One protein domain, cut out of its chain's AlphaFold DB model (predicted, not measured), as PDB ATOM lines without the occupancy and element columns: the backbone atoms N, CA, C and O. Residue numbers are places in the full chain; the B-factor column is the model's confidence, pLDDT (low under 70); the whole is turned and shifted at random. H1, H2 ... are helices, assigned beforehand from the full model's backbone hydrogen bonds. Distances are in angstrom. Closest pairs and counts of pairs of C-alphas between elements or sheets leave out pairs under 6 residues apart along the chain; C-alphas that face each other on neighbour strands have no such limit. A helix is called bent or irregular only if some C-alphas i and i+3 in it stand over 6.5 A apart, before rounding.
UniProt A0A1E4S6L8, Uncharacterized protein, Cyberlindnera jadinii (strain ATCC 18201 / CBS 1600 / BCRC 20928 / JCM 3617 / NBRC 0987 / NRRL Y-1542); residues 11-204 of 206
ATOM      1  N   ASN A  11     -45.450 -10.525  42.216       73.94
ATOM      2  CA  ASN A  11     -44.140 -10.017  41.815       73.94
ATOM      3  C   ASN A  11     -43.379 -10.986  40.899       73.94
ATOM      4  O   ASN A  11     -42.480 -10.554  40.175       73.94
ATOM      5  N   ILE A  12     -43.717 -12.281  40.885       77.44
ATOM      6  CA  ILE A  12     -42.999 -13.286  40.080       77.44
ATOM      7  C   ILE A  12     -43.068 -12.997  38.572       77.44
ATOM      8  O   ILE A  12     -42.010 -13.023  37.937       77.44
ATOM      9  N   PRO A  13     -44.230 -12.661  37.975       77.19
ATOM     10  CA  PRO A  13     -44.291 -12.269  36.565       77.19
ATOM     11  C   PRO A  13     -43.374 -11.087  36.232       77.19
ATOM     12  O   PRO A  13     -42.724 -11.078  35.187       77.19
ATOM     13  N   ILE A  14     -43.264 -10.115  37.141       74.81
ATOM     14  CA  ILE A  14     -42.415  -8.941  36.943       74.81
ATOM     15  C   ILE A  14     -40.932  -9.315  37.013       74.81
ATOM     16  O   ILE A  14     -40.153  -8.930  36.143       74.81
ATOM     17  N   LEU A  15     -40.534 -10.109  38.008       77.31
ATOM     18  CA  LEU A  15     -39.162 -10.604  38.109       77.31
ATOM     19  C   LEU A  15     -38.793 -11.461  36.884       77.31
ATOM     20  O   LEU A  15     -37.693 -11.327  36.356       77.31
ATOM     21  N   ARG A  16     -39.719 -12.279  36.360       80.44
ATOM     22  CA  ARG A  16     -39.520 -13.035  35.108       80.44
ATOM     23  C   ARG A  16     -39.328 -12.114  33.906       80.44
ATOM     24  O   ARG A  16     -38.460 -12.375  33.076       80.44
ATOM     25  N   HIS A  17     -40.091 -11.026  33.826       77.69
ATOM     26  CA  HIS A  17     -39.923 -10.013  32.785       77.69
ATOM     27  C   HIS A  17     -38.538  -9.351  32.849       77.69
ATOM     28  O   HIS A  17     -37.864  -9.219  31.829       77.69
ATOM     29  N   VAL A  18     -38.075  -9.018  34.054       75.69
ATOM     30  CA  VAL A  18     -36.734  -8.474  34.286       75.69
ATOM     31  C   VAL A  18     -35.634  -9.463  33.861       75.69
ATOM     32  O   VAL A  18     -34.706  -9.056  33.159       75.69
ATOM     33  N   LEU A  19     -35.760 -10.757  34.200       76.25
ATOM     34  CA  LEU A  19     -34.838 -11.799  33.717       76.25
ATOM     35  C   LEU A  19     -34.795 -11.842  32.181       76.25
ATOM     36  O   LEU A  19     -33.716 -11.890  31.599       76.25
ATOM     37  N   ASN A  20     -35.959 -11.812  31.525       75.75
ATOM     38  CA  ASN A  20     -36.052 -11.887  30.067       75.75
ATOM     39  C   ASN A  20     -35.354 -10.713  29.372       75.75
ATOM     40  O   ASN A  20     -34.574 -10.932  28.451       75.75
ATOM     41  N   ASN A  21     -35.587  -9.480  29.822       72.56
ATOM     42  CA  ASN A  21     -35.068  -8.311  29.110       72.56
ATOM     43  C   ASN A  21     -33.553  -8.137  29.258       72.56
ATOM     44  O   ASN A  21     -32.878  -7.762  28.303       72.56
ATOM     45  N   ILE A  22     -32.989  -8.410  30.435       71.62
ATOM     46  CA  ILE A  22     -31.552  -8.197  30.654       71.62
ATOM     47  C   ILE A  22     -30.752  -9.401  30.166       71.62
ATOM     48  O   ILE A  22     -29.726  -9.250  29.502       71.62
ATOM     49  N   TYR A  23     -31.197 -10.608  30.522       74.25
ATOM     50  CA  TYR A  23     -30.330 -11.776  30.432       74.25
ATOM     51  C   TYR A  23     -30.309 -12.379  29.042       74.25
ATOM     52  O   TYR A  23     -29.232 -12.751  28.594       74.25
ATOM     53  N   VAL A  24     -31.429 -12.372  28.313       74.62
ATOM     54  CA  VAL A  24     -31.454 -12.832  26.914       74.62
ATOM     55  C   VAL A  24     -30.451 -12.045  26.068       74.62
ATOM     56  O   VAL A  24     -29.573 -12.643  25.454       74.62
ATOM     57  N   ASN A  25     -30.477 -10.712  26.153       74.38
ATOM     58  CA  ASN A  25     -29.535  -9.854  25.430       74.38
ATOM     59  C   ASN A  25     -28.070 -10.113  25.828       74.38
ATOM     60  O   ASN A  25     -27.184 -10.113  24.976       74.38
ATOM     61  N   ALA A  26     -27.799 -10.351  27.116       76.00
ATOM     62  CA  ALA A  26     -26.456 -10.692  27.573       76.00
ATOM     63  C   ALA A  26     -25.978 -12.046  27.023       76.00
ATOM     64  O   ALA A  26     -24.814 -12.159  26.653       76.00
ATOM     65  N   PHE A  27     -26.859 -13.049  26.936       81.00
ATOM     66  CA  PHE A  27     -26.540 -14.367  26.376       81.00
ATOM     67  C   PHE A  27     -26.251 -14.317  24.880       81.00
ATOM     68  O   PHE A  27     -25.283 -14.926  24.426       81.00
ATOM     69  N   ASP A  28     -27.050 -13.562  24.133       83.06
ATOM     70  CA  ASP A  28     -26.943 -13.485  22.676       83.06
ATOM     71  C   ASP A  28     -25.629 -12.836  22.216       83.06
ATOM     72  O   ASP A  28     -25.171 -13.080  21.104       83.06
ATOM     73  N   ALA A  29     -24.972 -12.057  23.082       87.38
ATOM     74  CA  ALA A  29     -23.718 -11.379  22.776       87.38
ATOM     75  C   ALA A  29     -22.495 -12.309  22.675       87.38
ATOM     76  O   ALA A  29     -21.576 -12.050  21.897       87.38
ATOM     77  N   PHE A  30     -22.447 -13.374  23.481       87.31
ATOM     78  CA  PHE A  30     -21.249 -14.212  23.632       87.31
ATOM     79  C   PHE A  30     -20.906 -15.029  22.392       87.31
ATOM     80  O   PHE A  30     -19.723 -15.089  22.054       87.31
ATOM     81  N   PRO A  31     -21.884 -15.599  21.664       88.75
ATOM     82  CA  PRO A  31     -21.621 -16.177  20.354       88.75
ATOM     83  C   PRO A  31     -20.914 -15.194  19.410       88.75
ATOM     84  O   PRO A  31     -19.944 -15.575  18.766       88.75
ATOM     85  N   TYR A  32     -21.325 -13.919  19.386       91.50
ATOM     86  CA  TYR A  32     -20.679 -12.907  18.542       91.50
ATOM     87  C   TYR A  32     -19.252 -12.596  18.998       91.50
ATOM     88  O   TYR A  32     -18.352 -12.518  18.165       91.50
ATOM     89  N   LEU A  33     -19.021 -12.464  20.309       90.81
ATOM     90  CA  LEU A  33     -17.673 -12.280  20.860       90.81
ATOM     91  C   LEU A  33     -16.752 -13.450  20.498       90.81
ATOM     92  O   LEU A  33     -15.610 -13.231  20.101       90.81
ATOM     93  N   ARG A  34     -17.264 -14.681  20.579       89.50
ATOM     94  CA  ARG A  34     -16.529 -15.887  20.195       89.50
ATOM     95  C   ARG A  34     -16.166 -15.866  18.715       89.50
ATOM     96  O   ARG A  34     -14.997 -16.045  18.393       89.50
ATOM     97  N   THR A  35     -17.125 -15.575  17.834       91.12
ATOM     98  CA  THR A  35     -16.870 -15.447  16.390       91.12
ATOM     99  C   THR A  35     -15.807 -14.389  16.095       91.12
ATOM    100  O   THR A  35     -14.883 -14.661  15.334       91.12
ATOM    101  N   ILE A  36     -15.872 -13.219  16.744       91.19
ATOM    102  CA  ILE A  36     -14.859 -12.162  16.590       91.19
ATOM    103  C   ILE A  36     -13.464 -12.687  16.952       91.19
ATOM    104  O   ILE A  36     -12.519 -12.471  16.198       91.19
ATOM    105  N   LEU A  37     -13.317 -13.385  18.083       90.12
ATOM    106  CA  LEU A  37     -12.017 -13.917  18.506       90.12
ATOM    107  C   LEU A  37     -11.520 -15.055  17.607       90.12
ATOM    108  O   LEU A  37     -10.329 -15.102  17.310       90.12
ATOM    109  N   ASP A  38     -12.402 -15.938  17.141       90.00
ATOM    110  CA  ASP A  38     -12.048 -17.027  16.223       90.00
ATOM    111  C   ASP A  38     -11.562 -16.485  14.858       90.00
ATOM    112  O   ASP A  38     -10.575 -16.968  14.288       90.00
ATOM    113  N   GLU A  39     -12.203 -15.435  14.343       90.62
ATOM    114  CA  GLU A  39     -11.769 -14.760  13.117       90.62
ATOM    115  C   GLU A  39     -10.458 -13.989  13.324       90.62
ATOM    116  O   GLU A  39      -9.532 -14.128  12.520       90.62
ATOM    117  N   LEU A  40     -10.317 -13.247  14.430       88.38
ATOM    118  CA  LEU A  40      -9.058 -12.581  14.783       88.38
ATOM    119  C   LEU A  40      -7.907 -13.585  14.928       88.38
ATOM    120  O   LEU A  40      -6.803 -13.313  14.463       88.38
ATOM    121  N   GLN A  41      -8.157 -14.765  15.502       88.06
ATOM    122  CA  GLN A  41      -7.172 -15.845  15.611       88.06
ATOM    123  C   GLN A  41      -6.735 -16.353  14.234       88.06
ATOM    124  O   GLN A  41      -5.552 -16.638  14.010       88.06
ATOM    125  N   THR A  42      -7.681 -16.472  13.303       88.31
ATOM    126  CA  THR A  42      -7.412 -16.896  11.923       88.31
ATOM    127  C   THR A  42      -6.554 -15.856  11.199       88.31
ATOM    128  O   THR A  42      -5.531 -16.206  10.605       88.31
ATOM    129  N   LEU A  43      -6.900 -14.570  11.328       85.12
ATOM    130  CA  LEU A  43      -6.139 -13.456  10.755       85.12
ATOM    131  C   LEU A  43      -4.731 -13.364  11.360       85.12
ATOM    132  O   LEU A  43      -3.746 -13.299  10.624       85.12
ATOM    133  N   ALA A  44      -4.607 -13.461  12.683       83.94
ATOM    134  CA  ALA A  44      -3.324 -13.465  13.383       83.94
ATOM    135  C   ALA A  44      -2.426 -14.645  12.989       83.94
ATOM    136  O   ALA A  44      -1.212 -14.503  12.864       83.94
ATOM    137  N   SER A  45      -3.014 -15.816  12.738       84.69
ATOM    138  CA  SER A  45      -2.258 -16.981  12.271       84.69
ATOM    139  C   SER A  45      -1.710 -16.777  10.853       84.69
ATOM    140  O   SER A  45      -0.663 -17.330  10.524       84.69
ATOM    141  N   SER A  46      -2.385 -15.967  10.030       80.94
ATOM    142  CA  SER A  46      -1.948 -15.634   8.668       80.94
ATOM    143  C   SER A  46      -0.879 -14.533   8.606       80.94
ATOM    144  O   SER A  46      -0.106 -14.503   7.652       80.94
ATOM    145  N   SER A  47      -0.785 -13.663   9.621       73.56
ATOM    146  CA  SER A  47       0.186 -12.557   9.645       73.56
ATOM    147  C   SER A  47       1.610 -12.987  10.023       73.56
ATOM    148  O   SER A  47       2.559 -12.236   9.813       73.56
ATOM    149  N   GLY A  48       1.783 -14.192  10.583       67.75
ATOM    150  CA  GLY A  48       3.086 -14.742  10.978       67.75
ATOM    151  C   GLY A  48       3.646 -14.206  12.306       67.75
ATOM    152  O   GLY A  48       4.716 -14.645  12.731       67.75
ATOM    153  N   SER A  49       2.934 -13.305  12.992       75.31
ATOM    154  CA  SER A  49       3.351 -12.749  14.285       75.31
ATOM    155  C   SER A  49       2.997 -13.694  15.439       75.31
ATOM    156  O   SER A  49       1.830 -13.864  15.798       75.31
ATOM    157  N   LYS A  50       4.016 -14.329  16.037       80.25
ATOM    158  CA  LYS A  50       3.829 -15.301  17.130       80.25
ATOM    159  C   LYS A  50       3.168 -14.676  18.363       80.25
ATOM    160  O   LYS A  50       2.229 -15.254  18.889       80.25
ATOM    161  N   ASN A  51       3.632 -13.504  18.798       80.19
ATOM    162  CA  ASN A  51       3.120 -12.861  20.014       80.19
ATOM    163  C   ASN A  51       1.636 -12.502  19.869       80.19
ATOM    164  O   ASN A  51       0.832 -12.852  20.721       80.19
ATOM    165  N   LEU A  52       1.264 -11.910  18.730       80.19
ATOM    166  CA  LEU A  52      -0.124 -11.610  18.387       80.19
ATOM    167  C   LEU A  52      -1.014 -12.862  18.453       80.19
ATOM    168  O   LEU A  52      -2.119 -12.824  18.990       80.19
ATOM    169  N   LYS A  53      -0.530 -13.972  17.887       84.94
ATOM    170  CA  LYS A  53      -1.239 -15.251  17.889       84.94
ATOM    171  C   LYS A  53      -1.441 -15.784  19.310       84.94
ATOM    172  O   LYS A  53      -2.530 -16.264  19.612       84.94
ATOM    173  N   ASP A  54      -0.406 -15.731  20.145       87.69
ATOM    174  CA  ASP A  54      -0.445 -16.253  21.513       87.69
ATOM    175  C   ASP A  54      -1.386 -15.404  22.395       87.69
ATOM    176  O   ASP A  54      -2.230 -15.961  23.100       87.69
ATOM    177  N   ASP A  55      -1.336 -14.072  22.273       86.31
ATOM    178  CA  ASP A  55      -2.200 -13.145  23.020       86.31
ATOM    179  C   ASP A  55      -3.686 -13.289  22.636       86.31
ATOM    180  O   ASP A  55      -4.562 -13.313  23.506       86.31
ATOM    181  N   ILE A  56      -3.992 -13.432  21.338       85.38
ATOM    182  CA  ILE A  56      -5.368 -13.673  20.866       85.38
ATOM    183  C   ILE A  56      -5.857 -15.070  21.280       85.38
ATOM    184  O   ILE A  56      -7.025 -15.225  21.643       85.38
ATOM    185  N   SER A  57      -4.974 -16.073  21.303       89.25
ATOM    186  CA  SER A  57      -5.323 -17.419  21.765       89.25
ATOM    187  C   SER A  57      -5.685 -17.420  23.249       89.25
ATOM    188  O   SER A  57      -6.700 -18.005  23.628       89.25
ATOM    189  N   TRP A  58      -4.912 -16.718  24.080       89.44
ATOM    190  CA  TRP A  58      -5.226 -16.543  25.500       89.44
ATOM    191  C   TRP A  58      -6.577 -15.839  25.697       89.44
ATOM    192  O   TRP A  58      -7.424 -16.300  26.463       89.44
ATOM    193  N   ALA A  59      -6.817 -14.759  24.948       85.69
ATOM    194  CA  ALA A  59      -8.081 -14.024  24.953       85.69
ATOM    195  C   ALA A  59      -9.284 -14.923  24.610       85.69
ATOM    196  O   ALA A  59     -10.334 -14.849  25.256       85.69
ATOM    197  N   ARG A  60      -9.124 -15.802  23.618       87.50
ATOM    198  CA  ARG A  60     -10.134 -16.782  23.206       87.50
ATOM    199  C   ARG A  60     -10.416 -17.817  24.293       87.50
ATOM    200  O   ARG A  60     -11.580 -18.076  24.588       87.50
ATOM    201  N   GLU A  61      -9.380 -18.384  24.903       86.81
ATOM    202  CA  GLU A  61      -9.525 -19.347  26.006       86.81
ATOM    203  C   GLU A  61     -10.232 -18.723  27.215       86.81
ATOM    204  O   GLU A  61     -11.127 -19.338  27.800       86.81
ATOM    205  N   SER A  62      -9.892 -17.472  27.539       83.88
ATOM    206  CA  SER A  62     -10.552 -16.705  28.596       83.88
ATOM    207  C   SER A  62     -12.057 -16.553  28.338       83.88
ATOM    208  O   SER A  62     -12.865 -16.763  29.245       83.88
ATOM    209  N   LEU A  63     -12.454 -16.230  27.101       86.12
ATOM    210  CA  LEU A  63     -13.865 -16.082  26.734       86.12
ATOM    211  C   LEU A  63     -14.624 -17.420  26.737       86.12
ATOM    212  O   LEU A  63     -15.802 -17.447  27.101       86.12
ATOM    213  N   GLU A  64     -13.985 -18.527  26.354       84.62
ATOM    214  CA  GLU A  64     -14.624 -19.851  26.375       84.62
ATOM    215  C   GLU A  64     -14.982 -20.255  27.814       84.62
ATOM    216  O   GLU A  64     -16.118 -20.652  28.083       84.62
ATOM    217  N   GLY A  65     -14.066 -20.041  28.767       83.31
ATOM    218  CA  GLY A  65     -14.325 -20.301  30.186       83.31
ATOM    219  C   GLY A  65     -15.479 -19.468  30.756       83.31
ATOM    220  O   GLY A  65     -16.260 -19.955  31.579       83.31
ATOM    221  N   ASP A  66     -15.638 -18.223  30.305       85.50
ATOM    222  CA  ASP A  66     -16.778 -17.388  30.692       85.50
ATOM    223  C   ASP A  66     -18.077 -17.806  29.987       85.50
ATOM    224  O   ASP A  66     -19.142 -17.801  30.608       85.50
ATOM    225  N   SER A  67     -17.997 -18.271  28.740       84.50
ATOM    226  CA  SER A  67     -19.144 -18.798  27.990       84.50
ATOM    227  C   SER A  67     -19.744 -20.043  28.655       84.50
ATOM    228  O   SER A  67     -20.966 -20.171  28.745       84.50
ATOM    229  N   GLU A  68     -18.914 -20.934  29.204       84.50
ATOM    230  CA  GLU A  68     -19.384 -22.109  29.951       84.50
ATOM    231  C   GLU A  68     -20.139 -21.738  31.236       84.50
ATOM    232  O   GLU A  68     -21.174 -22.334  31.559       84.50
ATOM    233  N   LYS A  69     -19.638 -20.749  31.991       85.06
ATOM    234  CA  LYS A  69     -20.320 -20.243  33.197       85.06
ATOM    235  C   LYS A  69     -21.658 -19.618  32.821       85.06
ATOM    236  O   LYS A  69     -22.676 -19.902  33.453       85.06
ATOM    237  N   LEU A  70     -21.656 -18.815  31.763       85.56
ATOM    238  CA  LEU A  70     -22.836 -18.144  31.254       85.56
ATOM    239  C   LEU A  70     -23.911 -19.149  30.800       85.56
ATOM    240  O   LEU A  70     -25.085 -18.975  31.119       85.56
ATOM    241  N   PHE A  71     -23.523 -20.242  30.139       84.38
ATOM    242  CA  PHE A  71     -24.447 -21.297  29.712       84.38
ATOM    243  C   PHE A  71     -25.189 -21.961  30.887       84.38
ATOM    244  O   PHE A  71     -26.387 -22.260  30.797       84.38
ATOM    245  N   LYS A  72     -24.509 -22.154  32.026       85.00
ATOM    246  CA  LYS A  72     -25.138 -22.688  33.249       85.00
ATOM    247  C   LYS A  72     -26.203 -21.730  33.787       85.00
ATOM    248  O   LYS A  72     -27.315 -22.160  34.084       85.00
ATOM    249  N   ILE A  73     -25.895 -20.432  33.823       85.50
ATOM    250  CA  ILE A  73     -26.833 -19.386  34.261       85.50
ATOM    251  C   ILE A  73     -28.029 -19.303  33.298       85.50
ATOM    252  O   ILE A  73     -29.175 -19.251  33.742       85.50
ATOM    253  N   GLN A  74     -27.792 -19.382  31.983       85.12
ATOM    254  CA  GLN A  74     -28.856 -19.415  30.973       85.12
ATOM    255  C   GLN A  74     -29.812 -20.593  31.193       85.12
ATOM    256  O   GLN A  74     -31.030 -20.446  31.077       85.12
ATOM    257  N   SER A  75     -29.269 -21.764  31.525       84.56
ATOM    258  CA  SER A  75     -30.063 -22.965  31.789       84.56
ATOM    259  C   SER A  75     -30.933 -22.807  33.041       84.56
ATOM    260  O   SER A  75     -32.116 -23.148  33.006       84.56
ATOM    261  N   HIS A  76     -30.393 -22.218  34.117       84.44
ATOM    262  CA  HIS A  76     -31.168 -21.872  35.316       84.44
ATOM    263  C   HIS A  76     -32.298 -20.878  35.012       84.44
ATOM    264  O   HIS A  76     -33.426 -21.071  35.460       84.44
ATOM    265  N   ILE A  77     -32.034 -19.847  34.206       81.25
ATOM    266  CA  ILE A  77     -33.053 -18.859  33.821       81.25
ATOM    267  C   ILE A  77     -34.174 -19.510  33.012       81.25
ATOM    268  O   ILE A  77     -35.342 -19.310  33.339       81.25
ATOM    269  N   LYS A  78     -33.840 -20.336  32.011       81.62
ATOM    270  CA  LYS A  78     -34.841 -21.069  31.216       81.62
ATOM    271  C   LYS A  78     -35.739 -21.939  32.099       81.62
ATOM    272  O   LYS A  78     -36.948 -21.975  31.889       81.62
ATOM    273  N   PHE A  79     -35.166 -22.591  33.112       82.12
ATOM    274  CA  PHE A  79     -35.926 -23.383  34.079       82.12
ATOM    275  C   PHE A  79     -36.910 -22.530  34.904       82.12
ATOM    276  O   PHE A  79     -38.078 -22.896  35.034       82.12
ATOM    277  N   LEU A  80     -36.470 -21.374  35.420       76.19
ATOM    278  CA  LEU A  80     -37.313 -20.475  36.226       76.19
ATOM    279  C   LEU A  80     -38.368 -19.707  35.413       76.19
ATOM    280  O   LEU A  80     -39.355 -19.222  35.974       76.19
ATOM    281  N   GLN A  81     -38.159 -19.569  34.105       73.94
ATOM    282  CA  GLN A  81     -39.099 -18.923  33.190       73.94
ATOM    283  C   GLN A  81     -40.238 -19.839  32.745       73.94
ATOM    284  O   GLN A  81     -41.281 -19.323  32.345       73.94
ATOM    285  N   ALA A  82     -40.066 -21.161  32.817       76.75
ATOM    286  CA  ALA A  82     -41.112 -22.094  32.432       76.75
ATOM    287  C   ALA A  82     -42.376 -21.863  33.277       76.75
ATOM    288  O   ALA A  82     -42.334 -21.793  34.509       76.75
ATOM    289  N   GLU A  83     -43.511 -21.702  32.595       64.38
ATOM    290  CA  GLU A  83     -44.775 -21.319  33.228       64.38
ATOM    291  C   GLU A  83     -45.248 -22.347  34.253       64.38
ATOM    292  O   GLU A  83     -45.847 -21.967  35.249       64.38
ATOM    293  N   GLU A  84     -44.910 -23.620  34.058       67.25
ATOM    294  CA  GLU A  84     -45.276 -24.732  34.940       67.25
ATOM    295  C   GLU A  84     -44.389 -24.832  36.195       67.25
ATOM    296  O   GLU A  84     -44.720 -25.558  37.134       67.25
ATOM    297  N   THR A  85     -43.273 -24.097  36.244       71.69
ATOM    298  CA  THR A  85     -42.344 -24.123  37.375       71.69
ATOM    299  C   THR A  85     -42.895 -23.272  38.519       71.69
ATOM    300  O   THR A  85     -43.068 -22.056  38.382       71.69
ATOM    301  N   PHE A  86     -43.131 -23.904  39.674       75.75
ATOM    302  CA  PHE A  86     -43.319 -23.182  40.934       75.75
ATOM    303  C   PHE A  86     -42.023 -22.444  41.275       75.75
ATOM    304  O   PHE A  86     -40.954 -23.049  41.308       75.75
ATOM    305  N   THR A  87     -42.107 -21.136  41.492       76.94
ATOM    306  CA  THR A  87     -40.947 -20.271  41.679       76.94
ATOM    307  C   THR A  87     -41.192 -19.284  42.810       76.94
ATOM    308  O   THR A  87     -42.172 -18.540  42.829       76.94
ATOM    309  N   THR A  88     -40.257 -19.238  43.746       77.19
ATOM    310  CA  THR A  88     -40.249 -18.291  44.858       77.19
ATOM    311  C   THR A  88     -39.446 -17.035  44.514       77.19
ATOM    312  O   THR A  88     -38.549 -17.048  43.668       77.19
ATOM    313  N   LYS A  89     -39.719 -15.924  45.213       76.12
ATOM    314  CA  LYS A  89     -38.933 -14.681  45.074       76.12
ATOM    315  C   LYS A  89     -37.445 -14.921  45.350       76.12
ATOM    316  O   LYS A  89     -36.601 -14.394  44.634       76.12
ATOM    317  N   ASN A  90     -37.133 -15.759  46.337       77.25
ATOM    318  CA  ASN A  90     -35.758 -16.075  46.719       77.25
ATOM    319  C   ASN A  90     -35.008 -16.834  45.614       77.25
ATOM    320  O   ASN A  90     -33.836 -16.552  45.380       77.25
ATOM    321  N   GLU A  91     -35.664 -17.751  44.898       79.69
ATOM    322  CA  GLU A  91     -35.055 -18.445  43.752       79.69
ATOM    323  C   GLU A  91     -34.756 -17.485  42.596       79.69
ATOM    324  O   GLU A  91     -33.668 -17.535  42.024       79.69
ATOM    325  N   MET A  92     -35.670 -16.554  42.307       79.25
ATOM    326  CA  MET A  92     -35.439 -15.504  41.308       79.25
ATOM    327  C   MET A  92     -34.248 -14.625  41.699       79.25
ATOM    328  O   MET A  92     -33.364 -14.372  40.885       79.25
ATOM    329  N   ILE A  93     -34.191 -14.201  42.965       77.12
ATOM    330  CA  ILE A  93     -33.125 -13.347  43.509       77.12
ATOM    331  C   ILE A  93     -31.778 -14.065  43.546       77.12
ATOM    332  O   ILE A  93     -30.749 -13.461  43.253       77.12
ATOM    333  N   ARG A  94     -31.764 -15.372  43.803       81.12
ATOM    334  CA  ARG A  94     -30.553 -16.181  43.680       81.12
ATOM    335  C   ARG A  94     -29.998 -16.160  42.255       81.12
ATOM    336  O   ARG A  94     -28.801 -15.959  42.086       81.12
ATOM    337  N   VAL A  95     -30.841 -16.331  41.239       81.38
ATOM    338  CA  VAL A  95     -30.388 -16.301  39.838       81.38
ATOM    339  C   VAL A  95     -29.960 -14.896  39.411       81.38
ATOM    340  O   VAL A  95     -28.961 -14.749  38.707       81.38
ATOM    341  N   PHE A  96     -30.639 -13.861  39.911       79.25
ATOM    342  CA  PHE A  96     -30.188 -12.475  39.788       79.25
ATOM    343  C   PHE A  96     -28.752 -12.296  40.314       79.25
ATOM    344  O   PHE A  96     -27.898 -11.761  39.605       79.25
ATOM    345  N   LYS A  97     -28.455 -12.820  41.512       79.94
ATOM    346  CA  LYS A  97     -27.107 -12.808  42.106       79.94
ATOM    347  C   LYS A  97     -26.097 -13.604  41.285       79.94
ATOM    348  O   LYS A  97     -24.997 -13.119  41.049       79.94
ATOM    349  N   GLU A  98     -26.451 -14.805  40.829       84.38
ATOM    350  CA  GLU A  98     -25.571 -15.635  39.993       84.38
ATOM    351  C   GLU A  98     -25.131 -14.879  38.728       84.38
ATOM    352  O   GLU A  98     -23.942 -14.850  38.408       84.38
ATOM    353  N   PHE A  99     -26.060 -14.197  38.053       84.00
ATOM    354  CA  PHE A  99     -25.738 -13.379  36.886       84.00
ATOM    355  C   PHE A  99     -24.911 -12.141  37.233       84.00
ATOM    356  O   PHE A  99     -23.951 -11.826  36.534       84.00
ATOM    357  N   VAL A 100     -25.272 -11.412  38.288       83.75
ATOM    358  CA  VAL A 100     -24.533 -10.210  38.688       83.75
ATOM    359  C   VAL A 100     -23.092 -10.559  39.064       83.75
ATOM    360  O   VAL A 100     -22.170  -9.909  38.575       83.75
ATOM    361  N   ASN A 101     -22.894 -11.625  39.844       84.19
ATOM    362  CA  ASN A 101     -21.572 -12.153  40.178       84.19
ATOM    363  C   ASN A 101     -20.799 -12.533  38.918       84.19
ATOM    364  O   ASN A 101     -19.627 -12.190  38.788       84.19
ATOM    365  N   PHE A 102     -21.456 -13.182  37.955       86.44
ATOM    366  CA  PHE A 102     -20.844 -13.465  36.663       86.44
ATOM    367  C   PHE A 102     -20.398 -12.182  35.945       86.44
ATOM    368  O   PHE A 102     -19.242 -12.094  35.553       86.44
ATOM    369  N   VAL A 103     -21.256 -11.164  35.831       86.38
ATOM    370  CA  VAL A 103     -20.911  -9.886  35.178       86.38
ATOM    371  C   VAL A 103     -19.784  -9.141  35.902       86.38
ATOM    372  O   VAL A 103     -19.019  -8.423  35.261       86.38
ATOM    373  N   GLN A 104     -19.660  -9.291  37.220       82.44
ATOM    374  CA  GLN A 104     -18.555  -8.711  37.990       82.44
ATOM    375  C   GLN A 104     -17.242  -9.485  37.828       82.44
ATOM    376  O   GLN A 104     -16.177  -8.877  37.848       82.44
ATOM    377  N   MET A 105     -17.316 -10.809  37.685       83.50
ATOM    378  CA  MET A 105     -16.153 -11.700  37.601       83.50
ATOM    379  C   MET A 105     -15.707 -12.018  36.173       83.50
ATOM    380  O   MET A 105     -14.703 -12.706  35.991       83.50
ATOM    381  N   ILE A 106     -16.469 -11.590  35.169       83.00
ATOM    382  CA  ILE A 106     -16.162 -11.854  33.770       83.00
ATOM    383  C   ILE A 106     -14.842 -11.199  33.371       83.00
ATOM    384  O   ILE A 106     -14.578 -10.038  33.688       83.00
ATOM    385  N   LEU A 107     -14.041 -11.914  32.591       82.88
ATOM    386  CA  LEU A 107     -12.714 -11.477  32.167       82.88
ATOM    387  C   LEU A 107     -12.764 -10.577  30.920       82.88
ATOM    388  O   LEU A 107     -11.786 -10.456  30.187       82.88
ATOM    389  N   LEU A 108     -13.898  -9.905  30.664       84.81
ATOM    390  CA  LEU A 108     -14.033  -8.976  29.534       84.81
ATOM    391  C   LEU A 108     -13.073  -7.791  29.634       84.81
ATOM    392  O   LEU A 108     -12.588  -7.322  28.610       84.81
ATOM    393  N   ASP A 109     -12.802  -7.290  30.838       86.12
ATOM    394  CA  ASP A 109     -11.868  -6.174  31.015       86.12
ATOM    395  C   ASP A 109     -10.426  -6.591  30.711       86.12
ATOM    396  O   ASP A 109      -9.684  -5.832  30.079       86.12
ATOM    397  N   ASP A 110     -10.047  -7.810  31.095       85.75
ATOM    398  CA  ASP A 110      -8.735  -8.370  30.784       85.75
ATOM    399  C   ASP A 110      -8.617  -8.635  29.282       85.75
ATOM    400  O   ASP A 110      -7.634  -8.231  28.664       85.75
ATOM    401  N   LEU A 111      -9.665  -9.188  28.658       86.94
ATOM    402  CA  LEU A 111      -9.771  -9.325  27.205       86.94
ATOM    403  C   LEU A 111      -9.566  -7.976  26.496       86.94
ATOM    404  O   LEU A 111      -8.750  -7.869  25.582       86.94
ATOM    405  N   ILE A 112     -10.283  -6.932  26.923       90.06
ATOM    406  CA  ILE A 112     -10.160  -5.571  26.376       90.06
ATOM    407  C   ILE A 112      -8.732  -5.051  26.544       90.06
ATOM    408  O   ILE A 112      -8.193  -4.441  25.620       90.06
ATOM    409  N   THR A 113      -8.121  -5.276  27.707       90.00
ATOM    410  CA  THR A 113      -6.762  -4.819  28.018       90.00
ATOM    411  C   THR A 113      -5.731  -5.513  27.135       90.00
ATOM    412  O   THR A 113      -4.908  -4.833  26.521       90.00
ATOM    413  N   THR A 114      -5.822  -6.834  26.998       87.69
ATOM    414  CA  THR A 114      -4.949  -7.636  26.137       87.69
ATOM    415  C   THR A 114      -5.081  -7.211  24.680       87.69
ATOM    416  O   THR A 114      -4.093  -6.814  24.066       87.69
ATOM    417  N   LEU A 115      -6.302  -7.180  24.131       87.62
ATOM    418  CA  LEU A 115      -6.526  -6.787  22.735       87.62
ATOM    419  C   LEU A 115      -6.104  -5.335  22.458       87.62
ATOM    420  O   LEU A 115      -5.635  -5.025  21.364       87.62
ATOM    421  N   ARG A 116      -6.230  -4.437  23.442       90.69
ATOM    422  CA  ARG A 116      -5.716  -3.066  23.335       90.69
ATOM    423  C   ARG A 116      -4.192  -3.034  23.300       90.69
ATOM    424  O   ARG A 116      -3.635  -2.326  22.467       90.69
ATOM    425  N   GLY A 117      -3.524  -3.782  24.179       85.88
ATOM    426  CA  GLY A 117      -2.064  -3.900  24.187       85.88
ATOM    427  C   GLY A 117      -1.542  -4.394  22.839       85.88
ATOM    428  O   GLY A 117      -0.664  -3.766  22.240       85.88
ATOM    429  N   VAL A 118      -2.184  -5.428  22.298       84.31
ATOM    430  CA  VAL A 118      -1.950  -5.911  20.936       84.31
ATOM    431  C   VAL A 118      -2.130  -4.780  19.914       84.31
ATOM    432  O   VAL A 118      -1.180  -4.436  19.216       84.31
ATOM    433  N   ALA A 119      -3.290  -4.117  19.873       85.19
ATOM    434  CA  ALA A 119      -3.570  -3.054  18.901       85.19
ATOM    435  C   ALA A 119      -2.539  -1.910  18.918       85.19
ATOM    436  O   ALA A 119      -2.200  -1.367  17.866       85.19
ATOM    437  N   THR A 120      -2.019  -1.550  20.097       85.00
ATOM    438  CA  THR A 120      -1.014  -0.480  20.242       85.00
ATOM    439  C   THR A 120       0.390  -0.862  19.782       85.00
ATOM    440  O   THR A 120       1.190   0.023  19.490       85.00
ATOM    441  N   THR A 121       0.704  -2.156  19.735       82.31
ATOM    442  CA  THR A 121       2.038  -2.659  19.365       82.31
ATOM    443  C   THR A 121       2.118  -3.115  17.911       82.31
ATOM    444  O   THR A 121       3.217  -3.309  17.392       82.31
ATOM    445  N   MET A 122       0.971  -3.236  17.238       81.31
ATOM    446  CA  MET A 122       0.883  -3.613  15.833       81.31
ATOM    447  C   MET A 122       1.446  -2.538  14.907       81.31
ATOM    448  O   MET A 122       1.162  -1.344  15.027       81.31
ATOM    449  N   THR A 123       2.200  -2.985  13.910       83.19
ATOM    450  CA  THR A 123       2.625  -2.139  12.796       83.19
ATOM    451  C   THR A 123       1.436  -1.768  11.901       83.19
ATOM    452  O   THR A 123       0.398  -2.432  11.901       83.19
ATOM    453  N   ASN A 124       1.582  -0.727  11.073       82.44
ATOM    454  CA  ASN A 124       0.528  -0.322  10.131       82.44
ATOM    455  C   ASN A 124       0.139  -1.449   9.156       82.44
ATOM    456  O   ASN A 124      -1.039  -1.619   8.865       82.44
ATOM    457  N   GLN A 125       1.109  -2.250   8.698       80.12
ATOM    458  CA  GLN A 125       0.849  -3.392   7.812       80.12
ATOM    459  C   GLN A 125       0.054  -4.500   8.511       80.12
ATOM    460  O   GLN A 125      -0.862  -5.065   7.918       80.12
ATOM    461  N   GLU A 126       0.355  -4.794   9.778       79.44
ATOM    462  CA  GLU A 126      -0.422  -5.762  10.562       79.44
ATOM    463  C   GLU A 126      -1.838  -5.244  10.838       79.44
ATOM    464  O   GLU A 126      -2.800  -5.995  10.700       79.44
ATOM    465  N   ASN A 127      -1.985  -3.954  11.156       80.19
ATOM    466  CA  ASN A 127      -3.294  -3.315  11.335       80.19
ATOM    467  C   ASN A 127      -4.140  -3.326  10.057       80.19
ATOM    468  O   ASN A 127      -5.365  -3.417  10.131       80.19
ATOM    469  N   ASP A 128      -3.510  -3.255   8.885       79.81
ATOM    470  CA  ASP A 128      -4.206  -3.388   7.608       79.81
ATOM    471  C   ASP A 128      -4.620  -4.830   7.300       79.81
ATOM    472  O   ASP A 128      -5.670  -5.036   6.689       79.81
ATOM    473  N   HIS A 129      -3.841  -5.816   7.750       79.50
ATOM    474  CA  HIS A 129      -4.144  -7.236   7.566       79.50
ATOM    475  C   HIS A 129      -5.168  -7.791   8.558       79.50
ATOM    476  O   HIS A 129      -5.933  -8.685   8.203       79.50
ATOM    477  N   ILE A 130      -5.215  -7.272   9.782       81.31
ATOM    478  CA  ILE A 130      -6.120  -7.750  10.835       81.31
ATOM    479  C   ILE A 130      -7.298  -6.786  10.928       81.31
ATOM    480  O   ILE A 130      -7.444  -5.989  11.855       81.31
ATOM    481  N   LYS A 131      -8.134  -6.858   9.891       87.19
ATOM    482  CA  LYS A 131      -9.415  -6.161   9.821       87.19
ATOM    483  C   LYS A 131     -10.541  -7.170   9.745       87.19
ATOM    484  O   LYS A 131     -10.488  -8.119   8.971       87.19
ATOM    485  N   LEU A 132     -11.583  -6.903  10.513       88.31
ATOM    486  CA  LEU A 132     -12.769  -7.734  10.596       88.31
ATOM    487  C   LEU A 132     -13.963  -6.884  10.177       88.31
ATOM    488  O   LEU A 132     -14.246  -5.863  10.803       88.31
ATOM    489  N   ASN A 133     -14.603  -7.237   9.062       87.88
ATOM    490  CA  ASN A 133     -15.689  -6.447   8.470       87.88
ATOM    491  C   ASN A 133     -15.349  -4.944   8.340       87.88
ATOM    492  O   ASN A 133     -16.113  -4.071   8.747       87.88
ATOM    493  N   ASN A 134     -14.166  -4.652   7.779       86.31
ATOM    494  CA  ASN A 134     -13.588  -3.310   7.610       86.31
ATOM    495  C   ASN A 134     -13.307  -2.534   8.908       86.31
ATOM    496  O   ASN A 134     -13.049  -1.333   8.846       86.31
ATOM    497  N   ARG A 135     -13.311  -3.201  10.064       90.50
ATOM    498  CA  ARG A 135     -12.941  -2.608  11.351       90.50
ATOM    499  C   ARG A 135     -11.558  -3.073  11.773       90.50
ATOM    500  O   ARG A 135     -11.254  -4.263  11.733       90.50
ATOM    501  N   THR A 136     -10.736  -2.122  12.182       90.38
ATOM    502  CA  THR A 136      -9.430  -2.353  12.809       90.38
ATOM    503  C   THR A 136      -9.584  -2.963  14.201       90.38
ATOM    504  O   THR A 136     -10.640  -2.846  14.831       90.38
ATOM    505  N   LEU A 137      -8.514  -3.570  14.728       88.81
ATOM    506  CA  LEU A 137      -8.526  -4.140  16.077       88.81
ATOM    507  C   LEU A 137      -8.900  -3.102  17.150       88.81
ATOM    508  O   LEU A 137      -9.693  -3.405  18.036       88.81
ATOM    509  N   ASP A 138      -8.415  -1.861  17.041       90.31
ATOM    510  CA  ASP A 138      -8.778  -0.778  17.970       90.31
ATOM    511  C   ASP A 138     -10.287  -0.462  17.950       90.31
ATOM    512  O   ASP A 138     -10.916  -0.275  18.996       90.31
ATOM    513  N   GLU A 139     -10.911  -0.455  16.770       92.19
ATOM    514  CA  GLU A 139     -12.358  -0.259  16.642       92.19
ATOM    515  C   GLU A 139     -13.147  -1.427  17.239       92.19
ATOM    516  O   GLU A 139     -14.152  -1.199  17.916       92.19
ATOM    517  N   ILE A 140     -12.682  -2.662  17.040       91.69
ATOM    518  CA  ILE A 140     -13.279  -3.864  17.636       91.69
ATOM    519  C   ILE A 140     -13.185  -3.794  19.164       91.69
ATOM    520  O   ILE A 140     -14.191  -3.968  19.852       91.69
ATOM    521  N   VAL A 141     -12.015  -3.444  19.706       92.06
ATOM    522  CA  VAL A 141     -11.797  -3.254  21.150       92.06
ATOM    523  C   VAL A 141     -12.758  -2.213  21.720       92.06
ATOM    524  O   VAL A 141     -13.342  -2.427  22.783       92.06
ATOM    525  N   LYS A 142     -12.985  -1.098  21.013       93.50
ATOM    526  CA  LYS A 142     -13.962  -0.076  21.423       93.50
ATOM    527  C   LYS A 142     -15.394  -0.613  21.448       93.50
ATOM    528  O   LYS A 142     -16.152  -0.243  22.345       93.50
ATOM    529  N   VAL A 143     -15.779  -1.468  20.501       92.75
ATOM    530  CA  VAL A 143     -17.103  -2.115  20.498       92.75
ATOM    531  C   VAL A 143     -17.248  -3.060  21.693       92.75
ATOM    532  O   VAL A 143     -18.215  -2.928  22.443       92.75
ATOM    533  N   ILE A 144     -16.270  -3.942  21.927       91.88
ATOM    534  CA  ILE A 144     -16.276  -4.875  23.068       91.88
ATOM    535  C   ILE A 144     -16.323  -4.099  24.392       91.88
ATOM    536  O   ILE A 144     -17.085  -4.449  25.292       91.88
ATOM    537  N   GLN A 145     -15.585  -2.989  24.500       93.06
ATOM    538  CA  GLN A 145     -15.620  -2.130  25.684       93.06
ATOM    539  C   GLN A 145     -16.997  -1.502  25.916       93.06
ATOM    540  O   GLN A 145     -17.473  -1.485  27.050       93.06
ATOM    541  N   ARG A 146     -17.655  -0.995  24.865       92.00
ATOM    542  CA  ARG A 146     -19.016  -0.447  24.981       92.00
ATOM    543  C   ARG A 146     -20.002  -1.508  25.459       92.00
ATOM    544  O   ARG A 146     -20.809  -1.209  26.335       92.00
ATOM    545  N   PHE A 147     -19.891  -2.730  24.941       92.06
ATOM    546  CA  PHE A 147     -20.686  -3.858  25.412       92.06
ATOM    547  C   PHE A 147     -20.403  -4.194  26.885       92.06
ATOM    548  O   PHE A 147     -21.344  -4.258  27.667       92.06
ATOM    549  N   SER A 148     -19.134  -4.327  27.296       90.81
ATOM    550  CA  SER A 148     -18.761  -4.606  28.699       90.81
ATOM    551  C   SER A 148     -19.361  -3.571  29.662       90.81
ATOM    552  O   SER A 148     -19.979  -3.921  30.670       90.81
ATOM    553  N   VAL A 149     -19.268  -2.282  29.316       89.88
ATOM    554  CA  VAL A 149     -19.869  -1.197  30.105       89.88
ATOM    555  C   VAL A 149     -21.396  -1.302  30.127       89.88
ATOM    556  O   VAL A 149     -21.994  -1.205  31.198       89.88
ATOM    557  N   ALA A 150     -22.042  -1.523  28.978       89.25
ATOM    558  CA  ALA A 150     -23.496  -1.659  28.897       89.25
ATOM    559  C   ALA A 150     -24.013  -2.867  29.698       89.25
ATOM    560  O   ALA A 150     -25.027  -2.752  30.388       89.25
ATOM    561  N   LEU A 151     -23.295  -3.992  29.670       88.69
ATOM    562  CA  LEU A 151     -23.605  -5.199  30.433       88.69
ATOM    563  C   LEU A 151     -23.550  -4.931  31.945       88.69
ATOM    564  O   LEU A 151     -24.512  -5.219  32.657       88.69
ATOM    565  N   LYS A 152     -22.467  -4.305  32.424       87.88
ATOM    566  CA  LYS A 152     -22.290  -3.924  33.839       87.88
ATOM    567  C   LYS A 152     -23.324  -2.910  34.313       87.88
ATOM    568  O   LYS A 152     -23.856  -3.015  35.416       87.88
ATOM    569  N   LEU A 153     -23.646  -1.924  33.480       85.12
ATOM    570  CA  LEU A 153     -24.711  -0.979  33.797       85.12
ATOM    571  C   LEU A 153     -26.062  -1.692  33.856       85.12
ATOM    572  O   LEU A 153     -26.835  -1.426  34.769       85.12
ATOM    573  N   SER A 154     -26.351  -2.616  32.945       81.69
ATOM    574  CA  SER A 154     -27.633  -3.334  32.918       81.69
ATOM    575  C   SER A 154     -27.810  -4.296  34.096       81.69
ATOM    576  O   SER A 154     -28.938  -4.521  34.522       81.69
ATOM    577  N   SER A 155     -26.721  -4.810  34.677       80.75
ATOM    578  CA  SER A 155     -26.770  -5.636  35.891       80.75
ATOM    579  C   SER A 155     -26.865  -4.820  37.189       80.75
ATOM    580  O   SER A 155     -27.287  -5.345  38.215       80.75
ATOM    581  N   SER A 156     -26.535  -3.524  37.170       76.75
ATOM    582  CA  SER A 156     -26.496  -2.695  38.384       76.75
ATOM    583  C   SER A 156     -27.835  -2.515  39.123       76.75
ATOM    584  O   SER A 156     -27.801  -2.549  40.347       76.75
ATOM    585  N   PRO A 157     -29.010  -2.358  38.486       71.50
ATOM    586  CA  PRO A 157     -30.271  -2.231  39.226       71.50
ATOM    587  C   PRO A 157     -30.639  -3.538  39.935       71.50
ATOM    588  O   PRO A 157     -31.308  -3.541  40.961       71.50
ATOM    589  N   VAL A 158     -30.141  -4.667  39.427       70.38
ATOM    590  CA  VAL A 158     -30.306  -5.976  40.058       70.38
ATOM    591  C   VAL A 158     -29.503  -6.073  41.367       70.38
ATOM    592  O   VAL A 158     -29.973  -6.705  42.309       70.38
ATOM    593  N   LEU A 159     -28.356  -5.388  41.489       66.62
ATOM    594  CA  LEU A 159     -27.608  -5.277  42.757       66.62
ATOM    595  C   LEU A 159     -28.414  -4.571  43.859       66.62
ATOM    596  O   LEU A 159     -28.272  -4.892  45.035       66.62
ATOM    597  N   GLU A 160     -29.281  -3.623  43.498       66.62
ATOM    598  CA  GLU A 160     -30.141  -2.918  44.462       66.62
ATOM    599  C   GLU A 160     -31.228  -3.841  45.050       66.62
ATOM    600  O   GLU A 160     -31.739  -3.600  46.144       66.62
ATOM    601  N   ILE A 161     -31.557  -4.938  44.356       63.81
ATOM    602  CA  ILE A 161     -32.431  -6.003  44.873       63.81
ATOM    603  C   ILE A 161     -31.681  -6.855  45.913       63.81
ATOM    604  O   ILE A 161     -32.283  -7.304  46.886       63.81
ATOM    605  N   GLU A 162     -30.370  -7.048  45.738       58.06
ATOM    606  CA  GLU A 162     -29.515  -7.851  46.618       58.06
ATOM    607  C   GLU A 162     -29.218  -7.175  47.964       58.06
ATOM    608  O   GLU A 162     -29.234  -7.844  48.995       58.06
ATOM    609  N   THR A 163     -28.987  -5.861  47.995       55.50
ATOM    610  CA  THR A 163     -28.616  -5.149  49.236       55.50
ATOM    611  C   THR A 163     -29.734  -5.087  50.282       55.50
ATOM    612  O   THR A 163     -29.470  -4.769  51.441       55.50
ATOM    613  N   ASN A 164     -30.964  -5.449  49.907       53.12
ATOM    614  CA  ASN A 164     -32.114  -5.558  50.807       53.12
ATOM    615  C   ASN A 164     -32.304  -6.974  51.400       53.12
ATOM    616  O   ASN A 164     -33.271  -7.211  52.123       53.12
ATOM    617  N   ASP A 165     -31.393  -7.910  51.116       50.66
ATOM    618  CA  ASP A 165     -31.434  -9.306  51.560       50.66
ATOM    619  C   ASP A 165     -30.448  -9.576  52.712       50.66
ATOM    620  O   ASP A 165     -29.360 -10.119  52.526       50.66
ATOM    621  N   LEU A 166     -30.842  -9.207  53.933       47.75
ATOM    622  CA  LEU A 166     -30.192  -9.658  55.172       47.75
ATOM    623  C   LEU A 166     -30.902 -10.902  55.748       47.75
ATOM    624  O   LEU A 166     -31.170 -10.971  56.946       47.75
ATOM    625  N   GLY A 167     -31.227 -11.892  54.904       45.06
ATOM    626  CA  GLY A 167     -31.643 -13.229  55.355       45.06
ATOM    627  C   GLY A 167     -33.093 -13.365  55.845       45.06
ATOM    628  O   GLY A 167     -33.391 -14.299  56.589       45.06
ATOM    629  N   GLY A 168     -33.988 -12.460  55.436       53.28
ATOM    630  CA  GLY A 168     -35.437 -12.514  55.697       53.28
ATOM    631  C   GLY A 168     -36.272 -12.594  54.411       53.28
ATOM    632  O   GLY A 168     -35.726 -12.556  53.312       53.28
ATOM    633  N   GLU A 169     -37.605 -12.690  54.522       54.97
ATOM    634  CA  GLU A 169     -38.493 -12.541  53.355       54.97
ATOM    635  C   GLU A 169     -38.275 -11.169  52.709       54.97
ATOM    636  O   GLU A 169     -38.609 -10.124  53.276       54.97
ATOM    637  N   ILE A 170     -37.720 -11.171  51.498       59.09
ATOM    638  CA  ILE A 170     -37.461  -9.942  50.760       59.09
ATOM    639  C   ILE A 170     -38.810  -9.324  50.395       59.09
ATOM    640  O   ILE A 170     -39.574  -9.838  49.569       59.09
ATOM    641  N   THR A 171     -39.106  -8.199  51.039       60.72
ATOM    642  CA  THR A 171     -40.331  -7.440  50.803       60.72
ATOM    643  C   THR A 171     -40.025  -6.353  49.780       60.72
ATOM    644  O   THR A 171     -39.697  -5.221  50.126       60.72
ATOM    645  N   LEU A 172     -40.087  -6.701  48.494       66.88
ATOM    646  CA  LEU A 172     -40.007  -5.706  47.426       66.88
ATOM    647  C   LEU A 172     -41.352  -4.985  47.310       66.88
ATOM    648  O   LEU A 172     -42.382  -5.611  47.060       66.88
ATOM    649  N   SER A 173     -41.345  -3.664  47.489       70.94
ATOM    650  CA  SER A 173     -42.538  -2.858  47.233       70.94
ATOM    651  C   SER A 173     -42.824  -2.789  45.729       70.94
ATOM    652  O   SER A 173     -41.898  -2.751  44.915       70.94
ATOM    653  N   ASN A 174     -44.100  -2.682  45.345       70.25
ATOM    654  CA  ASN A 174     -44.481  -2.477  43.942       70.25
ATOM    655  C   ASN A 174     -43.817  -1.228  43.332       70.25
ATOM    656  O   ASN A 174     -43.500  -1.220  42.144       70.25
ATOM    657  N   ALA A 175     -43.568  -0.188  44.137       75.50
ATOM    658  CA  ALA A 175     -42.870   1.021  43.697       75.50
ATOM    659  C   ALA A 175     -41.402   0.735  43.342       75.50
ATOM    660  O   ALA A 175     -40.943   1.140  42.276       75.50
ATOM    661  N   THR A 176     -40.693  -0.025  44.186       74.94
ATOM    662  CA  THR A 176     -39.313  -0.474  43.932       74.94
ATOM    663  C   THR A 176     -39.245  -1.306  42.657       74.94
ATOM    664  O   THR A 176     -38.405  -1.066  41.798       74.94
ATOM    665  N   ILE A 177     -40.178  -2.243  42.495       71.31
ATOM    666  CA  ILE A 177     -40.253  -3.110  41.318       71.31
ATOM    667  C   ILE A 177     -40.517  -2.302  40.038       71.31
ATOM    668  O   ILE A 177     -39.849  -2.514  39.032       71.31
ATOM    669  N   THR A 178     -41.441  -1.340  40.081       73.94
ATOM    670  CA  THR A 178     -41.750  -0.473  38.931       73.94
ATOM    671  C   THR A 178     -40.554   0.408  38.559       73.94
ATOM    672  O   THR A 178     -40.223   0.567  37.387       73.94
ATOM    673  N   GLN A 179     -39.864   0.967  39.556       78.19
ATOM    674  CA  GLN A 179     -38.647   1.743  39.331       78.19
ATOM    675  C   GLN A 179     -37.549   0.888  38.686       78.19
ATOM    676  O   GLN A 179     -36.906   1.341  37.738       78.19
ATOM    677  N   LEU A 180     -37.372  -0.348  39.160       75.00
ATOM    678  CA  LEU A 180     -36.443  -1.311  38.575       75.00
ATOM    679  C   LEU A 180     -36.809  -1.609  37.122       75.00
ATOM    680  O   LEU A 180     -35.945  -1.500  36.261       75.00
ATOM    681  N   GLN A 181     -38.078  -1.902  36.821       76.31
ATOM    682  CA  GLN A 181     -38.535  -2.125  35.445       76.31
ATOM    683  C   GLN A 181     -38.169  -0.953  34.526       76.31
ATOM    684  O   GLN A 181     -37.543  -1.174  33.494       76.31
ATOM    685  N   ASN A 182     -38.463   0.284  34.935       79.31
ATOM    686  CA  ASN A 182     -38.171   1.474  34.130       79.31
ATOM    687  C   ASN A 182     -36.665   1.671  33.893       79.31
ATOM    688  O   ASN A 182     -36.232   1.990  32.785       79.31
ATOM    689  N   GLN A 183     -35.841   1.485  34.931       79.75
ATOM    690  CA  GLN A 183     -34.386   1.588  34.793       79.75
ATOM    691  C   GLN A 183     -33.830   0.494  33.879       79.75
ATOM    692  O   GLN A 183     -32.915   0.744  33.092       79.75
ATOM    693  N   LEU A 184     -34.375  -0.714  33.986       77.88
ATOM    694  CA  LEU A 184     -33.936  -1.868  33.221       77.88
ATOM    695  C   LEU A 184     -34.367  -1.801  31.765       77.88
ATOM    696  O   LEU A 184     -33.580  -2.180  30.910       77.88
ATOM    697  N   GLU A 185     -35.546  -1.269  31.462       78.44
ATOM    698  CA  GLU A 185     -36.000  -1.059  30.086       78.44
ATOM    699  C   GLU A 185     -35.070  -0.093  29.338       78.44
ATOM    700  O   GLU A 185     -34.580  -0.402  28.248       78.44
ATOM    701  N   LEU A 186     -34.718   1.034  29.970       79.88
ATOM    702  CA  LEU A 186     -33.778   1.996  29.393       79.88
ATOM    703  C   LEU A 186     -32.389   1.380  29.167       79.88
ATOM    704  O   LEU A 186     -31.783   1.582  28.115       79.88
ATOM    705  N   ARG A 187     -31.870   0.633  30.150       81.94
ATOM    706  CA  ARG A 187     -30.535   0.014  30.063       81.94
ATOM    707  C   ARG A 187     -30.510  -1.167  29.088       81.94
ATOM    708  O   ARG A 187     -29.540  -1.312  28.346       81.94
ATOM    709  N   SER A 188     -31.597  -1.935  29.021       81.38
ATOM    710  CA  SER A 188     -31.787  -3.026  28.066       81.38
ATOM    711  C   SER A 188     -31.701  -2.523  26.634       81.38
ATOM    712  O   SER A 188     -31.063  -3.177  25.820       81.38
ATOM    713  N   LYS A 189     -32.276  -1.354  26.323       84.94
ATOM    714  CA  LYS A 189     -32.168  -0.763  24.984       84.94
ATOM    715  C   LYS A 189     -30.707  -0.548  24.573       84.94
ATOM    716  O   LYS A 189     -30.299  -1.006  23.511       84.94
ATOM    717  N   THR A 190     -29.913   0.092  25.433       86.81
ATOM    718  CA  THR A 190     -28.479   0.312  25.180       86.81
ATOM    719  C   THR A 190     -27.726  -1.009  25.031       86.81
ATOM    720  O   THR A 190     -26.882  -1.140  24.147       86.81
ATOM    721  N   LEU A 191     -28.033  -2.008  25.867       87.69
ATOM    722  CA  LEU A 191     -27.428  -3.334  25.758       87.69
ATOM    723  C   LEU A 191     -27.751  -3.970  24.399       87.69
ATOM    724  O   LEU A 191     -26.824  -4.344  23.685       87.69
ATOM    725  N   THR A 192     -29.023  -4.007  23.998       89.19
ATOM    726  CA  THR A 192     -29.459  -4.520  22.690       89.19
ATOM    727  C   THR A 192     -28.750  -3.814  21.534       89.19
ATOM    728  O   THR A 192     -28.250  -4.479  20.632       89.19
ATOM    729  N   GLU A 193     -28.628  -2.485  21.574       90.31
ATOM    730  CA  GLU A 193     -27.885  -1.725  20.561       90.31
ATOM    731  C   GLU A 193     -26.410  -2.159  20.493       90.31
ATOM    732  O   GLU A 193     -25.874  -2.368  19.406       90.31
ATOM    733  N   THR A 194     -25.742  -2.351  21.638       91.50
ATOM    734  CA  THR A 194     -24.342  -2.816  21.646       91.50
ATOM    735  C   THR A 194     -24.180  -4.257  21.160       91.50
ATOM    736  O   THR A 194     -23.191  -4.554  20.489       91.50
ATOM    737  N   VAL A 195     -25.149  -5.133  21.441       90.81
ATOM    738  CA  VAL A 195     -25.180  -6.518  20.940       90.81
ATOM    739  C   VAL A 195     -25.368  -6.542  19.429       90.81
ATOM    740  O   VAL A 195     -24.681  -7.287  18.736       90.81
ATOM    741  N   GLU A 196     -26.228  -5.679  18.895       91.44
ATOM    742  CA  GLU A 196     -26.411  -5.541  17.452       91.44
ATOM    743  C   GLU A 196     -25.130  -5.048  16.764       91.44
ATOM    744  O   GLU A 196     -24.735  -5.576  15.726       91.44
ATOM    745  N   VAL A 197     -24.414  -4.095  17.369       91.81
ATOM    746  CA  VAL A 197     -23.105  -3.675  16.847       91.81
ATOM    747  C   VAL A 197     -22.100  -4.831  16.894       91.81
ATOM    748  O   VAL A 197     -21.383  -5.027  15.915       91.81
ATOM    749  N   LEU A 198     -22.060  -5.627  17.971       92.25
ATOM    750  CA  LEU A 198     -21.222  -6.835  18.041       92.25
ATOM    751  C   LEU A 198     -21.565  -7.835  16.931       92.25
ATOM    752  O   LEU A 198     -20.658  -8.349  16.279       92.25
ATOM    753  N   ARG A 199     -22.855  -8.059  16.664       92.25
ATOM    754  CA  ARG A 199     -23.325  -8.923  15.573       92.25
ATOM    755  C   ARG A 199     -22.844  -8.431  14.211       92.25
ATOM    756  O   ARG A 199     -22.362  -9.231  13.416       92.25
ATOM    757  N   GLN A 200     -22.943  -7.129  13.945       91.75
ATOM    758  CA  GLN A 200     -22.456  -6.520  12.702       91.75
ATOM    759  C   GLN A 200     -20.938  -6.617  12.571       91.75
ATOM    760  O   GLN A 200     -20.425  -6.787  11.467       91.75
ATOM    761  N   VAL A 201     -20.212  -6.507  13.690       90.56
ATOM    762  CA  VAL A 201     -18.774  -6.770  13.701       90.56
ATOM    763  C   VAL A 201     -18.523  -8.228  13.341       90.56
ATOM    764  O   VAL A 201     -17.688  -8.451  12.485       90.56
ATOM    765  N   SER A 202     -19.256  -9.202  13.881       88.75
ATOM    766  CA  SER A 202     -18.963 -10.622  13.636       88.75
ATOM    767  C   SER A 202     -19.504 -11.200  12.315       88.75
ATOM    768  O   SER A 202     -18.966 -12.187  11.846       88.75
ATOM    769  N   HIS A 203     -20.564 -10.646  11.716       85.38
ATOM    770  CA  HIS A 203     -21.204 -11.202  10.502       85.38
ATOM    771  C   HIS A 203     -21.278 -10.223   9.316       85.38
ATOM    772  O   HIS A 203     -21.741 -10.602   8.241       85.38
ATOM    773  N   GLY A 204     -20.843  -8.973   9.493       71.19
ATOM    774  CA  GLY A 204     -21.010  -7.902   8.511       71.19
ATOM    775  C   GLY A 204     -22.419  -7.281   8.517       71.19
ATOM    776  O   GLY A 204     -23.326  -7.780   9.192       71.19
TER     777      GLY A 204
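Overview. This is residues 11 to 204 of the 206 residues of an uncharacterized protein of Cyberlindnera jadinii (strain ATCC 18201 / CBS 1600 / BCRC 20928 / JCM 3617 / NBRC 0987 / NRRL Y-1542) (UniProt A0A1E4S6L8). The model is a long rod, a bundle of helices running up and down along one axis, in which H1, H2, H6, H7 and the column made by H3 and then H4 stand side by side in a ring. H1 and H2 form one long helical hairpin, H6 and H7 another; the column of H3 and H4 lies between H2 and H6, and short H5 sits at one end of the rod. The printed part has 194 residues, with seven named helices in the order H1 to H7 and no named strand; its class is all helix. It is compact, with a radius of gyration of the C-alphas of 18.9 A, and spans 60 by 29 by 26 A.

Along the chain. H1, residues 12 to 47, begins at C-alpha 12 (-42.999, -13.286, 40.080) and is 52.8 A long, with a kink of 26 degrees near residue 19. H2, residues 50 to 81, is 46.0 A long. H3, residues 89 to 105, is 24.2 A long, and H4, residues 108 to 121, 20.0 A. H5, residues 124 to 129, measures 8.7 A. H6, residues 137 to 162, is 37.2 A long; it has a kink of 28 degrees near residue 156 and is only just irregular, C-alphas 154 and 157 being 6.9 A apart. H7, residues 174 to 203, is 41.7 A long, has a kink of 26 degrees near residue 186 and ends at C-alpha 203 (-21.204, -11.202, 10.502).

Arrangement. H1 is the hub and touches five helices. In the hairpin of H1 and H2, the closest C-alphas, of Ala 44 and Lys 53, are 5.3 A apart; the tilt is shallow, 20 degrees, opposite ways. H2 touches H3, closest at the C-alphas of Ile 73 and Phe 99, 6.6 A, and H4, closest at those of Ala 59 and Leu 111, 5.5 A. H6 touches H3 with residues 151 to 162 alone and H4 with residues 137 to 148 alone. H6 and H7 form a hairpin at 18 degrees, with the C-alphas of Ser 154 and Arg 187 closest at 5.3 A. H7 touches H1 the same way at 21 degrees, closest at the C-alphas of Ile 36 and Ser 202, 5.3 A. H5 only just touches H1, with 3 pairs of C-alphas within 8 A, closest at Ser 47 and Glu 126, 6.9 A. H2 and H6 are apart. Each O i to N i+4 pair is within hydrogen-bond range in H2, H3, H4 and H5; the counts are 27 of 32 in H1, 18 of 22 in H6 and 25 of 26 in H7.

Size, cuts and confidence. The two C-alphas farthest apart, of Gln 125 and Glu 169, are 60.9 A apart. The printed part has no cut. The link from H6 to H7, 11 residues, is long. Mean pLDDT of the printed part is 81.3; residue 48, residues 83 to 84 and residues 159 to 172 are under 70.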